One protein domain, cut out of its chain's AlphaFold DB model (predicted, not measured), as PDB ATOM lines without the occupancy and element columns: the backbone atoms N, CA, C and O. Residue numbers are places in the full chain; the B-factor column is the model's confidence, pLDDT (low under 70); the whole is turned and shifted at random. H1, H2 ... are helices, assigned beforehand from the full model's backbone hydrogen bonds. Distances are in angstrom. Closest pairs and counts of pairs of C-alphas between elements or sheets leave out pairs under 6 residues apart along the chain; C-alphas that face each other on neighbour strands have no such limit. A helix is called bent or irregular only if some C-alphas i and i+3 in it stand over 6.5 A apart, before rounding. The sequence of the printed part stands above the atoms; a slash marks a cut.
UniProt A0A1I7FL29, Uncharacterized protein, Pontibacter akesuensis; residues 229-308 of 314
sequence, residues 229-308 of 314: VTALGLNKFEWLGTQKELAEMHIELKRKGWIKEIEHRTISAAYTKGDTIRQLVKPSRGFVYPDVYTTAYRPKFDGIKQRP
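What this domain is: This is residues 229 to 308 of the 314 residues of an uncharacterized protein of Pontibacter akesuensis (UniProt A0A1I7FL29). With little regular structure, the model is a small helical hairpin, H2 and H3, packed through H3 on the first part of the longest helix, H1, with long unnamed stretches at both ends. The printed part has 80 residues with three named helices, H1, H2, H3 in chain order, and no named strand; its class is all helix, with 27 residues in named elements. It is compact, radius of gyration of the C-alphas 13.1 A, spanning 39 by 30 by 24 A.

How they stand to each other: H1, residues 243 to 255, touches H3, residues 274 to 280, with residues 243 to 247 alone; the closest C-alphas, of Ala 247 and Leu 280, are 6.2 A apart. Their lines are about perpendicular, only just, at 71 degrees. H2, residues 264 to 270, forms a hairpin with H3, at a shallow tilt of 31 degrees, opposite ways; the closest C-alphas, of Ser 268 and Gly 274, are 3.9 A apart. H1 and H2 are apart. Every O i to N i+4 pair is within hydrogen-bond range in H1 and H2; H3 has 0 of 3, and 2 of 4 O i to N i+3 pairs.

Where its parts are: H1 runs 18.2 A from C-alpha 243 at (152.043, 170.601, 84.492). H2 measures 9.9 A; H3, 10.8 A, ends at C-alpha 280 (154.198, 168.985, 91.960) and is only just irregular, C-alphas 276 and 279 being 6.6 A apart.

The domain as a whole: The printed part has no cut. Residues 229 to 242 and 281 to 308 hold no named element. The pLDDT is under 70 at residues 229 to 230, 286 and 307 to 308.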
ATOM      1  N   VAL A 229     170.555 165.128  76.888       67.19
ATOM      2  CA  VAL A 229     169.680 164.834  75.743       67.19
ATOM      3  C   VAL A 229     169.903 165.845  74.611       67.19
ATOM      4  O   VAL A 229     169.756 165.498  73.439       67.19
ATOM      5  N   THR A 230     170.342 167.064  74.950       64.94
ATOM      6  CA  THR A 230     170.762 168.079  73.978       64.94
ATOM      7  C   THR A 230     172.076 167.713  73.291       64.94
ATOM      8  O   THR A 230     172.183 167.907  72.081       64.94
ATOM      9  N   ALA A 231     173.028 167.093  73.994       76.94
ATOM     10  CA  ALA A 231     174.252 166.572  73.377       76.94
ATOM     11  C   ALA A 231     173.984 165.415  72.395       76.94
ATOM     12  O   ALA A 231     174.736 165.224  71.442       76.94
ATOM     13  N   LEU A 232     172.888 164.673  72.588       82.56
ATOM     14  CA  LEU A 232     172.436 163.621  71.669       82.56
ATOM     15  C   LEU A 232     171.614 164.156  70.481       82.56
ATOM     16  O   LEU A 232     171.190 163.366  69.638       82.56
ATOM     17  N   GLY A 233     171.364 165.469  70.410       87.31
ATOM     18  CA  GLY A 233     170.555 166.083  69.350       87.31
ATOM     19  C   GLY A 233     169.091 165.630  69.345       87.31
ATOM     20  O   GLY A 233     168.409 165.757  68.328       87.31
ATOM     21  N   LEU A 234     168.600 165.073  70.456       90.50
ATOM     22  CA  LEU A 234     167.224 164.607  70.566       90.50
ATOM     23  C   LEU A 234     166.311 165.775  70.940       90.50
ATOM     24  O   LEU A 234     166.547 166.501  71.906       90.50
ATOM     25  N   ASN A 235     165.224 165.930  70.189       92.94
ATOM     26  CA  ASN A 235     164.199 166.913  70.510       92.94
ATOM     27  C   ASN A 235     163.411 166.462  71.744       92.94
ATOM     28  O   ASN A 235     162.945 165.323  71.813       92.94
ATOM     29  N   LYS A 236     163.227 167.374  72.703       93.56
ATOM     30  CA  LYS A 236     162.336 167.143  73.844       93.56
ATOM     31  C   LYS A 236     160.891 166.997  73.364       93.56
ATOM     32  O   LYS A 236     160.469 167.669  72.424       93.56
ATOM     33  N   PHE A 237     160.110 166.182  74.062       94.38
ATOM     34  CA  PHE A 237     158.675 166.084  73.842       94.38
ATOM     35  C   PHE A 237     157.982 167.385  74.245       94.38
ATOM     36  O   PHE A 237     158.146 167.894  75.361       94.38
ATOM     37  N   GLU A 238     157.161 167.907  73.340       95.31
ATOM     38  CA  GLU A 238     156.252 168.997  73.653       95.31
ATOM     39  C   GLU A 238     155.029 168.443  74.390       95.31
ATOM     40  O   GLU A 238     154.205 167.721  73.830       95.31
ATOM     41  N   TRP A 239     154.914 168.771  75.677       94.75
ATOM     42  CA  TRP A 239     153.728 168.435  76.454       94.75
ATOM     43  C   TRP A 239     152.651 169.504  76.265       94.75
ATOM     44  O   TRP A 239     152.812 170.641  76.711       94.75
ATOM     45  N   LEU A 240     151.541 169.117  75.632       95.38
ATOM     46  CA  LEU A 240     150.407 170.007  75.353       95.38
ATOM     47  C   LEU A 240     149.424 170.142  76.530       95.38
ATOM     48  O   LEU A 240     148.550 171.007  76.505       95.38
ATOM     49  N   GLY A 241     149.541 169.291  77.549       93.38
ATOM     50  CA  GLY A 241     148.717 169.363  78.754       93.38
ATOM     51  C   GLY A 241     149.245 170.357  79.791       93.38
ATOM     52  O   GLY A 241     150.238 171.065  79.600       93.38
ATOM     53  N   THR A 242     148.608 170.375  80.959       94.38
ATOM     54  CA  THR A 242     149.087 171.165  82.104       94.38
ATOM     55  C   THR A 242     150.228 170.457  82.841       94.38
ATOM     56  O   THR A 242     150.399 169.241  82.742       94.38
ATOM     57  N   GLN A 243     151.005 171.199  83.638       92.56
ATOM     58  CA  GLN A 243     152.043 170.601  84.492       92.56
ATOM     59  C   GLN A 243     151.455 169.651  85.542       92.56
ATOM     60  O   GLN A 243     152.062 168.634  85.866       92.56
ATOM     61  N   LYS A 244     150.236 169.942  86.024       93.62
ATOM     62  CA  LYS A 244     149.496 169.052  86.927       93.62
ATOM     63  C   LYS A 244     149.156 167.726  86.264       93.62
ATOM     64  O   LYS A 244     149.349 166.692  86.882       93.62
ATOM     65  N   GLU A 245     148.730 167.756  85.005       94.81
ATOM     66  CA  GLU A 245     148.439 166.548  84.225       94.81
ATOM     67  C   GLU A 245     149.694 165.708  83.974       94.81
ATOM     68  O   GLU A 245     149.660 164.488  84.104       94.81
ATOM     69  N   LEU A 246     150.826 166.347  83.672       94.88
ATOM     70  CA  LEU A 246     152.084 165.626  83.485       94.88
ATOM     71  C   LEU A 246     152.594 165.016  84.803       94.88
ATOM     72  O   LEU A 246     153.099 163.892  84.805       94.88
ATOM     73  N   ALA A 247     152.428 165.718  85.929       94.25
ATOM     74  CA  ALA A 247     152.711 165.182  87.258       94.25
ATOM     75  C   ALA A 247     151.778 164.009  87.608       94.25
ATOM     76  O   ALA A 247     152.263 162.953  88.019       94.25
ATOM     77  N   GLU A 248     150.468 164.161  87.387       95.31
ATOM     78  CA  GLU A 248     149.456 163.114  87.576       95.31
ATOM     79  C   GLU A 248     149.824 161.850  86.791       95.31
ATOM     80  O   GLU A 248     149.857 160.763  87.363       95.31
ATOM     81  N   MET A 249     150.192 161.987  85.512       95.56
ATOM     82  CA  MET A 249     150.598 160.859  84.674       95.56
ATOM     83  C   MET A 249     151.750 160.064  85.311       95.56
ATOM     84  O   MET A 249     151.661 158.844  85.432       95.56
ATOM     85  N   HIS A 250     152.815 160.727  85.767       94.94
ATOM     86  CA  HIS A 250     153.953 160.038  86.391       94.94
ATOM     87  C   HIS A 250     153.595 159.414  87.748       94.94
ATOM     88  O   HIS A 250     154.081 158.329  88.077       94.94
ATOM     89  N   ILE A 251     152.718 160.061  88.521       93.56
ATOM     90  CA  ILE A 251     152.192 159.507  89.773       93.56
ATOM     91  C   ILE A 251     151.393 158.234  89.501       93.56
ATOM     92  O   ILE A 251     151.611 157.228  90.176       93.56
ATOM     93  N   GLU A 252     150.525 158.236  88.491       93.81
ATOM     94  CA  GLU A 252     149.732 157.068  88.109       93.81
ATOM     95  C   GLU A 252     150.597 155.918  87.593       93.81
ATOM     96  O   GLU A 252     150.389 154.765  87.981       93.81
ATOM     97  N   LEU A 253     151.622 156.220  86.793       93.38
ATOM     98  CA  LEU A 253     152.602 155.228  86.348       93.38
ATOM     99  C   LEU A 253     153.321 154.574  87.536       93.38
ATOM    100  O   LEU A 253     153.473 153.349  87.563       93.38
ATOM    101  N   LYS A 254     153.722 155.361  88.543       92.31
ATOM    102  CA  LYS A 254     154.336 154.833  89.769       92.31
ATOM    103  C   LYS A 254     153.336 154.017  90.590       92.31
ATOM    104  O   LYS A 254     153.640 152.892  90.981       92.31
ATOM    105  N   ARG A 255     152.125 154.541  90.813       89.81
ATOM    106  CA  ARG A 255     151.049 153.891  91.586       89.81
ATOM    107  C   ARG A 255     150.662 152.534  90.996       89.81
ATOM    108  O   ARG A 255     150.414 151.590  91.741       89.81
ATOM    109  N   LYS A 256     150.652 152.418  89.666       89.12
ATOM    110  CA  LYS A 256     150.363 151.168  88.940       89.12
ATOM    111  C   LYS A 256     151.590 150.257  88.779       89.12
ATOM    112  O   LYS A 256     151.465 149.183  88.191       89.12
ATOM    113  N   GLY A 257     152.762 150.657  89.277       90.62
ATOM    114  CA  GLY A 257     153.995 149.870  89.208       90.62
ATOM    115  C   GLY A 257     154.568 149.731  87.794       90.62
ATOM    116  O   GLY A 257     155.194 148.718  87.480       90.62
ATOM    117  N   TRP A 258     154.312 150.703  86.915       90.75
ATOM    118  CA  TRP A 258     154.920 150.764  85.579       90.75
ATOM    119  C   TRP A 258     156.318 151.375  85.639       90.75
ATOM    120  O   TRP A 258     157.185 151.002  84.855       90.75
ATOM    121  N   ILE A 259     156.536 152.265  86.608       92.81
ATOM    122  CA  ILE A 259     157.843 152.810  86.972       92.81
ATOM    123  C   ILE A 259     158.058 152.628  88.476       92.81
ATOM    124  O   ILE A 259     157.103 152.641  89.253       92.81
ATOM    125  N   LYS A 260     159.313 152.439  88.890       90.94
ATOM    126  CA  LYS A 260     159.670 152.262  90.305       90.94
ATOM    127  C   LYS A 260     159.597 153.594  91.056       90.94
ATOM    128  O   LYS A 260     158.988 153.695  92.121       90.94
ATOM    129  N   GLU A 261     160.195 154.628  90.473       93.06
ATOM    130  CA  GLU A 261     160.331 155.959  91.058       93.06
ATOM    131  C   GLU A 261     160.120 157.041  89.994       93.06
ATOM    132  O   GLU A 261     160.205 156.779  88.796       93.06
ATOM    133  N   ILE A 262     159.782 158.252  90.441       92.25
ATOM    134  CA  ILE A 262     159.600 159.412  89.566       92.25
ATOM    135  C   ILE A 262     160.927 160.171  89.553       92.25
ATOM    136  O   ILE A 262     161.226 160.929  90.475       92.25
ATOM    137  N   GLU A 263     161.729 159.950  88.518       91.44
ATOM    138  CA  GLU A 263     163.027 160.603  88.357       91.44
ATOM    139  C   GLU A 263     162.865 161.990  87.727       91.44
ATOM    140  O   GLU A 263     162.688 162.140  86.520       91.44
ATOM    141  N   HIS A 264     162.952 163.037  88.551       88.69
ATOM    142  CA  HIS A 264     162.774 164.418  88.092       88.69
ATOM    143  C   HIS A 264     163.716 164.804  86.938       88.69
ATOM    144  O   HIS A 264     163.298 165.480  86.000       88.69
ATOM    145  N   ARG A 265     164.985 164.374  87.001       86.88
ATOM    146  CA  ARG A 265     165.980 164.669  85.957       86.88
ATOM    147  C   ARG A 265     165.544 164.091  84.611       86.88
ATOM    148  O   ARG A 265     165.581 164.804  83.619       86.88
ATOM    149  N   THR A 266     165.030 162.863  84.603       90.81
ATOM    150  CA  THR A 266     164.511 162.186  83.407       90.81
ATOM    151  C   THR A 266     163.321 162.936  82.802       90.81
ATOM    152  O   THR A 266     163.251 163.106  81.589       90.81
ATOM    153  N   ILE A 267     162.424 163.480  83.629       91.25
ATOM    154  CA  ILE A 267     161.287 164.292  83.153       91.25
ATOM    155  C   ILE A 267     161.763 165.627  82.563       91.25
ATOM    156  O   ILE A 267     161.330 166.012  81.479       91.25
ATOM    157  N   SER A 268     162.667 166.331  83.247       90.38
ATOM    158  CA  SER A 268     163.264 167.583  82.754       90.38
ATOM    159  C   SER A 268     164.017 167.383  81.432       90.38
ATOM    160  O   SER A 268     163.917 168.197  80.507       90.38
ATOM    161  N   ALA A 269     164.715 166.257  81.311       90.31
ATOM    162  CA  ALA A 269     165.431 165.859  80.113       90.31
ATOM    163  C   ALA A 269     164.477 165.528  78.950       90.31
ATOM    164  O   ALA A 269     164.748 165.910  77.814       90.31
ATOM    165  N   ALA A 270     163.344 164.880  79.236       92.38
ATOM    166  CA  ALA A 270     162.404 164.408  78.223       92.38
ATOM    167  C   ALA A 270     161.406 165.468  77.727       92.38
ATOM    168  O   ALA A 270     160.998 165.392  76.573       92.38
ATOM    169  N   TYR A 271     160.999 166.441  78.553       93.50
ATOM    170  CA  TYR A 271     159.909 167.376  78.224       93.50
ATOM    171  C   TYR A 271     160.363 168.837  78.187       93.50
ATOM    172  O   TYR A 271     161.118 169.292  79.047       93.50
ATOM    173  N   THR A 272     159.833 169.623  77.243       90.50
ATOM    174  CA  THR A 272     160.179 171.054  77.074       90.50
ATOM    175  C   THR A 272     159.894 171.922  78.304       90.50
ATOM    176  O   THR A 272     160.543 172.945  78.489       90.50
ATOM    177  N   LYS A 273     158.956 171.516  79.169       85.06
ATOM    178  CA  LYS A 273     158.570 172.233  80.401       85.06
ATOM    179  C   LYS A 273     158.768 171.398  81.677       85.06
ATOM    180  O   LYS A 273     158.141 171.677  82.700       85.06
ATOM    181  N   GLY A 274     159.618 170.371  81.621       85.25
ATOM    182  CA  GLY A 274     159.775 169.398  82.707       85.25
ATOM    183  C   GLY A 274     160.355 169.961  84.012       85.25
ATOM    184  O   GLY A 274     160.082 169.408  85.071       85.25
ATOM    185  N   ASP A 275     161.077 171.087  83.986       84.12
ATOM    186  CA  ASP A 275     161.713 171.663  85.189       84.12
ATOM    187  C   ASP A 275     160.717 172.116  86.265       84.12
ATOM    188  O   ASP A 275     161.016 172.117  87.460       84.12
ATOM    189  N   THR A 276     159.503 172.479  85.853       84.56
ATOM    190  CA  THR A 276     158.464 172.976  86.769       84.56
ATOM    191  C   THR A 276     157.733 171.858  87.516       84.56
ATOM    192  O   THR A 276     157.028 172.116  88.493       84.56
ATOM    193  N   ILE A 277     157.944 170.599  87.122       86.81
ATOM    194  CA  ILE A 277     157.264 169.449  87.723       86.81
ATOM    195  C   ILE A 277     157.774 169.097  89.105       86.81
ATOM    196  O   ILE A 277     156.994 168.566  89.895       86.81
ATOM    197  N   ARG A 278     159.038 169.403  89.434       84.62
ATOM    198  CA  ARG A 278     159.658 169.007  90.713       84.62
ATOM    199  C   ARG A 278     158.798 169.329  91.925       84.62
ATOM    200  O   ARG A 278     158.761 168.554  92.875       84.62
ATOM    201  N   GLN A 279     158.155 170.492  91.887       82.50
ATOM    202  CA  GLN A 279     157.323 170.989  92.975       82.50
ATOM    203  C   GLN A 279     156.051 170.149  93.119       82.50
ATOM    204  O   GLN A 279     155.679 169.801  94.231       82.50
ATOM    205  N   LEU A 280     155.450 169.741  91.999       85.44
ATOM    206  CA  LEU A 280     154.198 168.985  91.960       85.44
ATOM    207  C   LEU A 280     154.375 167.502  92.322       85.44
ATOM    208  O   LEU A 280     153.479 166.895  92.901       85.44
ATOM    209  N   VAL A 281     155.522 166.901  91.990       83.62
ATOM    210  CA  VAL A 281     155.787 165.469  92.245       83.62
ATOM    211  C   VAL A 281     156.499 165.205  93.570       83.62
ATOM    212  O   VAL A 281     156.928 164.076  93.819       83.62
ATOM    213  N   LYS A 282     156.633 166.209  94.441       84.31
ATOM    214  CA  LYS A 282     157.167 166.007  95.788       84.31
ATOM    215  C   LYS A 282     156.045 165.467  96.683       84.31
ATOM    216  O   LYS A 282     155.093 166.194  96.956       84.31
ATOM    217  N   PRO A 283     156.114 164.205  97.144       77.50
ATOM    218  CA  PRO A 283     155.089 163.691  98.033       77.50
ATOM    219  C   PRO A 283     155.134 164.446  99.365       77.50
ATOM    220  O   PRO A 283     156.205 164.735  99.906       77.50
ATOM    221  N   SER A 284     153.958 164.722  99.916       77.44
ATOM    222  CA  SER A 284     153.808 165.022 101.339       77.44
ATOM    223  C   SER A 284     153.933 163.727 102.162       77.44
ATOM    224  O   SER A 284     154.111 162.635 101.609       77.44
ATOM    225  N   ARG A 285     153.877 163.824 103.497       71.81
ATOM    226  CA  ARG A 285     153.939 162.643 104.376       71.81
ATOM    227  C   ARG A 285     152.872 161.622 103.941       71.81
ATOM    228  O   ARG A 285     151.690 161.941 103.942       71.81
ATOM    229  N   GLY A 286     153.294 160.408 103.570       65.88
ATOM    230  CA  GLY A 286     152.381 159.301 103.249       65.88
ATOM    231  C   GLY A 286     151.945 159.159 101.782       65.88
ATOM    232  O   GLY A 286     150.829 158.719 101.541       65.88
ATOM    233  N   PHE A 287     152.798 159.487 100.801       72.62
ATOM    234  CA  PHE A 287     152.518 159.313  99.354       72.62
ATOM    235  C   PHE A 287     151.348 160.149  98.808       72.62
ATOM    236  O   PHE A 287     150.852 159.890  97.712       72.62
ATOM    237  N   VAL A 288     150.922 161.172  99.547       83.00
ATOM    238  CA  VAL A 288     149.883 162.101  99.100       83.00
ATOM    239  C   VAL A 288     150.535 163.236  98.314       83.00
ATOM    240  O   VAL A 288     151.514 163.828  98.775       83.00
ATOM    241  N   TYR A 289     149.977 163.550  97.146       87.06
ATOM    242  CA  TYR A 289     150.426 164.626  96.255       87.06
ATOM    243  C   TYR A 289     149.399 165.773  96.270       87.06
ATOM    244  O   TYR A 289     148.595 165.878  95.340       87.06
ATOM    245  N   PRO A 290     149.362 166.596  97.337       87.38
ATOM    246  CA  PRO A 290     148.298 167.583  97.549       87.38
ATOM    247  C   PRO A 290     148.264 168.668  96.466       87.38
ATOM    248  O   PRO A 290     147.195 169.174  96.137       87.38
ATOM    249  N   ASP A 291     149.411 168.984  95.862       87.94
ATOM    250  CA  ASP A 291     149.509 170.013  94.820       87.94
ATOM    251  C   ASP A 291     148.940 169.552  93.466       87.94
ATOM    252  O   ASP A 291     148.535 170.373  92.629       87.94
ATOM    253  N   VAL A 292     148.862 168.232  93.268       90.62
ATOM    254  CA  VAL A 292     148.247 167.596  92.096       90.62
ATOM    255  C   VAL A 292     146.770 167.331  92.371       90.62
ATOM    256  O   VAL A 292     145.914 167.854  91.660       90.62
ATOM    257  N   TYR A 293     146.459 166.592  93.437       90.62
ATOM    258  CA  TYR A 293     145.097 166.183  93.781       90.62
ATOM    259  C   TYR A 293     144.418 167.193  94.711       90.62
ATOM    260  O   TYR A 293     144.227 166.942  95.901       90.62
ATOM    261  N   THR A 294     144.044 168.347  94.159       90.56
ATOM    262  CA  THR A 294     143.214 169.334  94.867       90.56
ATOM    263  C   THR A 294     141.724 169.018  94.703       90.56
ATOM    264  O   THR A 294     141.328 168.382  93.733       90.56
ATOM    265  N   THR A 295     140.863 169.517  95.597       89.75
ATOM    266  CA  THR A 295     139.400 169.291  95.542       89.75
ATOM    267  C   THR A 295     138.764 169.740  94.221       89.75
ATOM    268  O   THR A 295     137.775 169.168  93.775       89.75
ATOM    269  N   ALA A 296     139.335 170.766  93.584       89.94
ATOM    270  CA  ALA A 296     138.876 171.283  92.296       89.94
ATOM    271  C   ALA A 296     139.477 170.539  91.089       89.94
ATOM    272  O   ALA A 296     139.013 170.721  89.963       89.94
ATOM    273  N   TYR A 297     140.527 169.744  91.293       91.50
ATOM    274  CA  TYR A 297     141.208 169.042  90.217       91.50
ATOM    275  C   TYR A 297     140.566 167.678  89.978       91.50
ATOM    276  O   TYR A 297     140.471 166.851  90.881       91.50
ATOM    277  N   ARG A 298     140.145 167.430  88.735       91.81
ATOM    278  CA  ARG A 298     139.610 166.135  88.318       91.81
ATOM    279  C   ARG A 298     140.732 165.308  87.675       91.81
ATOM    280  O   ARG A 298     141.211 165.729  86.620       91.81
ATOM    281  N   PRO A 299     141.113 164.152  88.255       92.88
ATOM    282  CA  PRO A 299     142.114 163.261  87.673       92.88
ATOM    283  C   PRO A 299     141.759 162.875  86.230       92.88
ATOM    284  O   PRO A 299     140.619 162.481  85.956       92.88
ATOM    285  N   LYS A 300     142.716 162.996  85.306       93.69
ATOM    286  CA  LYS A 300     142.572 162.603  83.895       93.69
ATOM    287  C   LYS A 300     143.150 161.221  83.594       93.69
ATOM    288  O   LYS A 300     142.731 160.585  82.629       93.69
ATOM    289  N   PHE A 301     144.087 160.751  84.410       92.75
ATOM    290  CA  PHE A 301     144.879 159.545  84.165       92.75
ATOM    291  C   PHE A 301     144.544 158.377  85.101       92.75
ATOM    292  O   PHE A 301     145.096 157.288  84.938       92.75
ATOM    293  N   ASP A 302     143.578 158.536  86.011       83.56
ATOM    294  CA  ASP A 302     143.098 157.447  86.881       83.56
ATOM    295  C   ASP A 302     142.658 156.204  86.067       83.56
ATOM    296  O   ASP A 302     142.951 155.052  86.416       83.56
ATOM    297  N   GLY A 303     142.069 156.449  84.889       82.31
ATOM    298  CA  GLY A 303     141.607 155.439  83.934       82.31
ATOM    299  C   GLY A 303     142.681 154.785  83.056       82.31
ATOM    300  O   GLY A 303     142.324 153.960  82.211       82.31
ATOM    301  N   ILE A 304     143.976 155.101  83.214       83.50
ATOM    302  CA  ILE A 304     145.035 154.366  82.498       83.50
ATOM    303  C   ILE A 304     144.889 152.875  82.838       83.50
ATOM    304  O   ILE A 304     144.864 152.489  84.015       83.50
ATOM    305  N   LYS A 305     144.758 152.033  81.800       79.19
ATOM    306  CA  LYS A 305     144.573 150.581  81.951       79.19
ATOM    307  C   LYS A 305     145.663 150.011  82.859       79.19
ATOM    308  O   LYS A 305     146.806 150.451  82.816       79.19
ATOM    309  N   GLN A 306     145.320 149.027  83.689       73.62
ATOM    310  CA  GLN A 306     146.338 148.309  84.458       73.62
ATOM    311  C   GLN A 306     147.336 147.616  83.522       73.62
ATOM    312  O   GLN A 306     147.018 147.327  82.365       73.62
ATOM    313  N   ARG A 307     148.544 147.340  84.029       69.00
ATOM    314  CA  ARG A 307     149.578 146.658  83.246       69.00
ATOM    315  C   ARG A 307     149.023 145.311  82.761       69.00
ATOM    316  O   ARG A 307     148.562 144.530  83.599       69.00
ATOM    317  N   PRO A 308     149.090 144.973  81.462       59.66
ATOM    318  CA  PRO A 308     148.810 143.608  81.035       59.66
ATOM    319  C   PRO A 308     149.803 142.672  81.747       59.66
ATOM    320  O   PRO A 308     151.013 142.816  81.600       59.66
TER     321      PRO A 308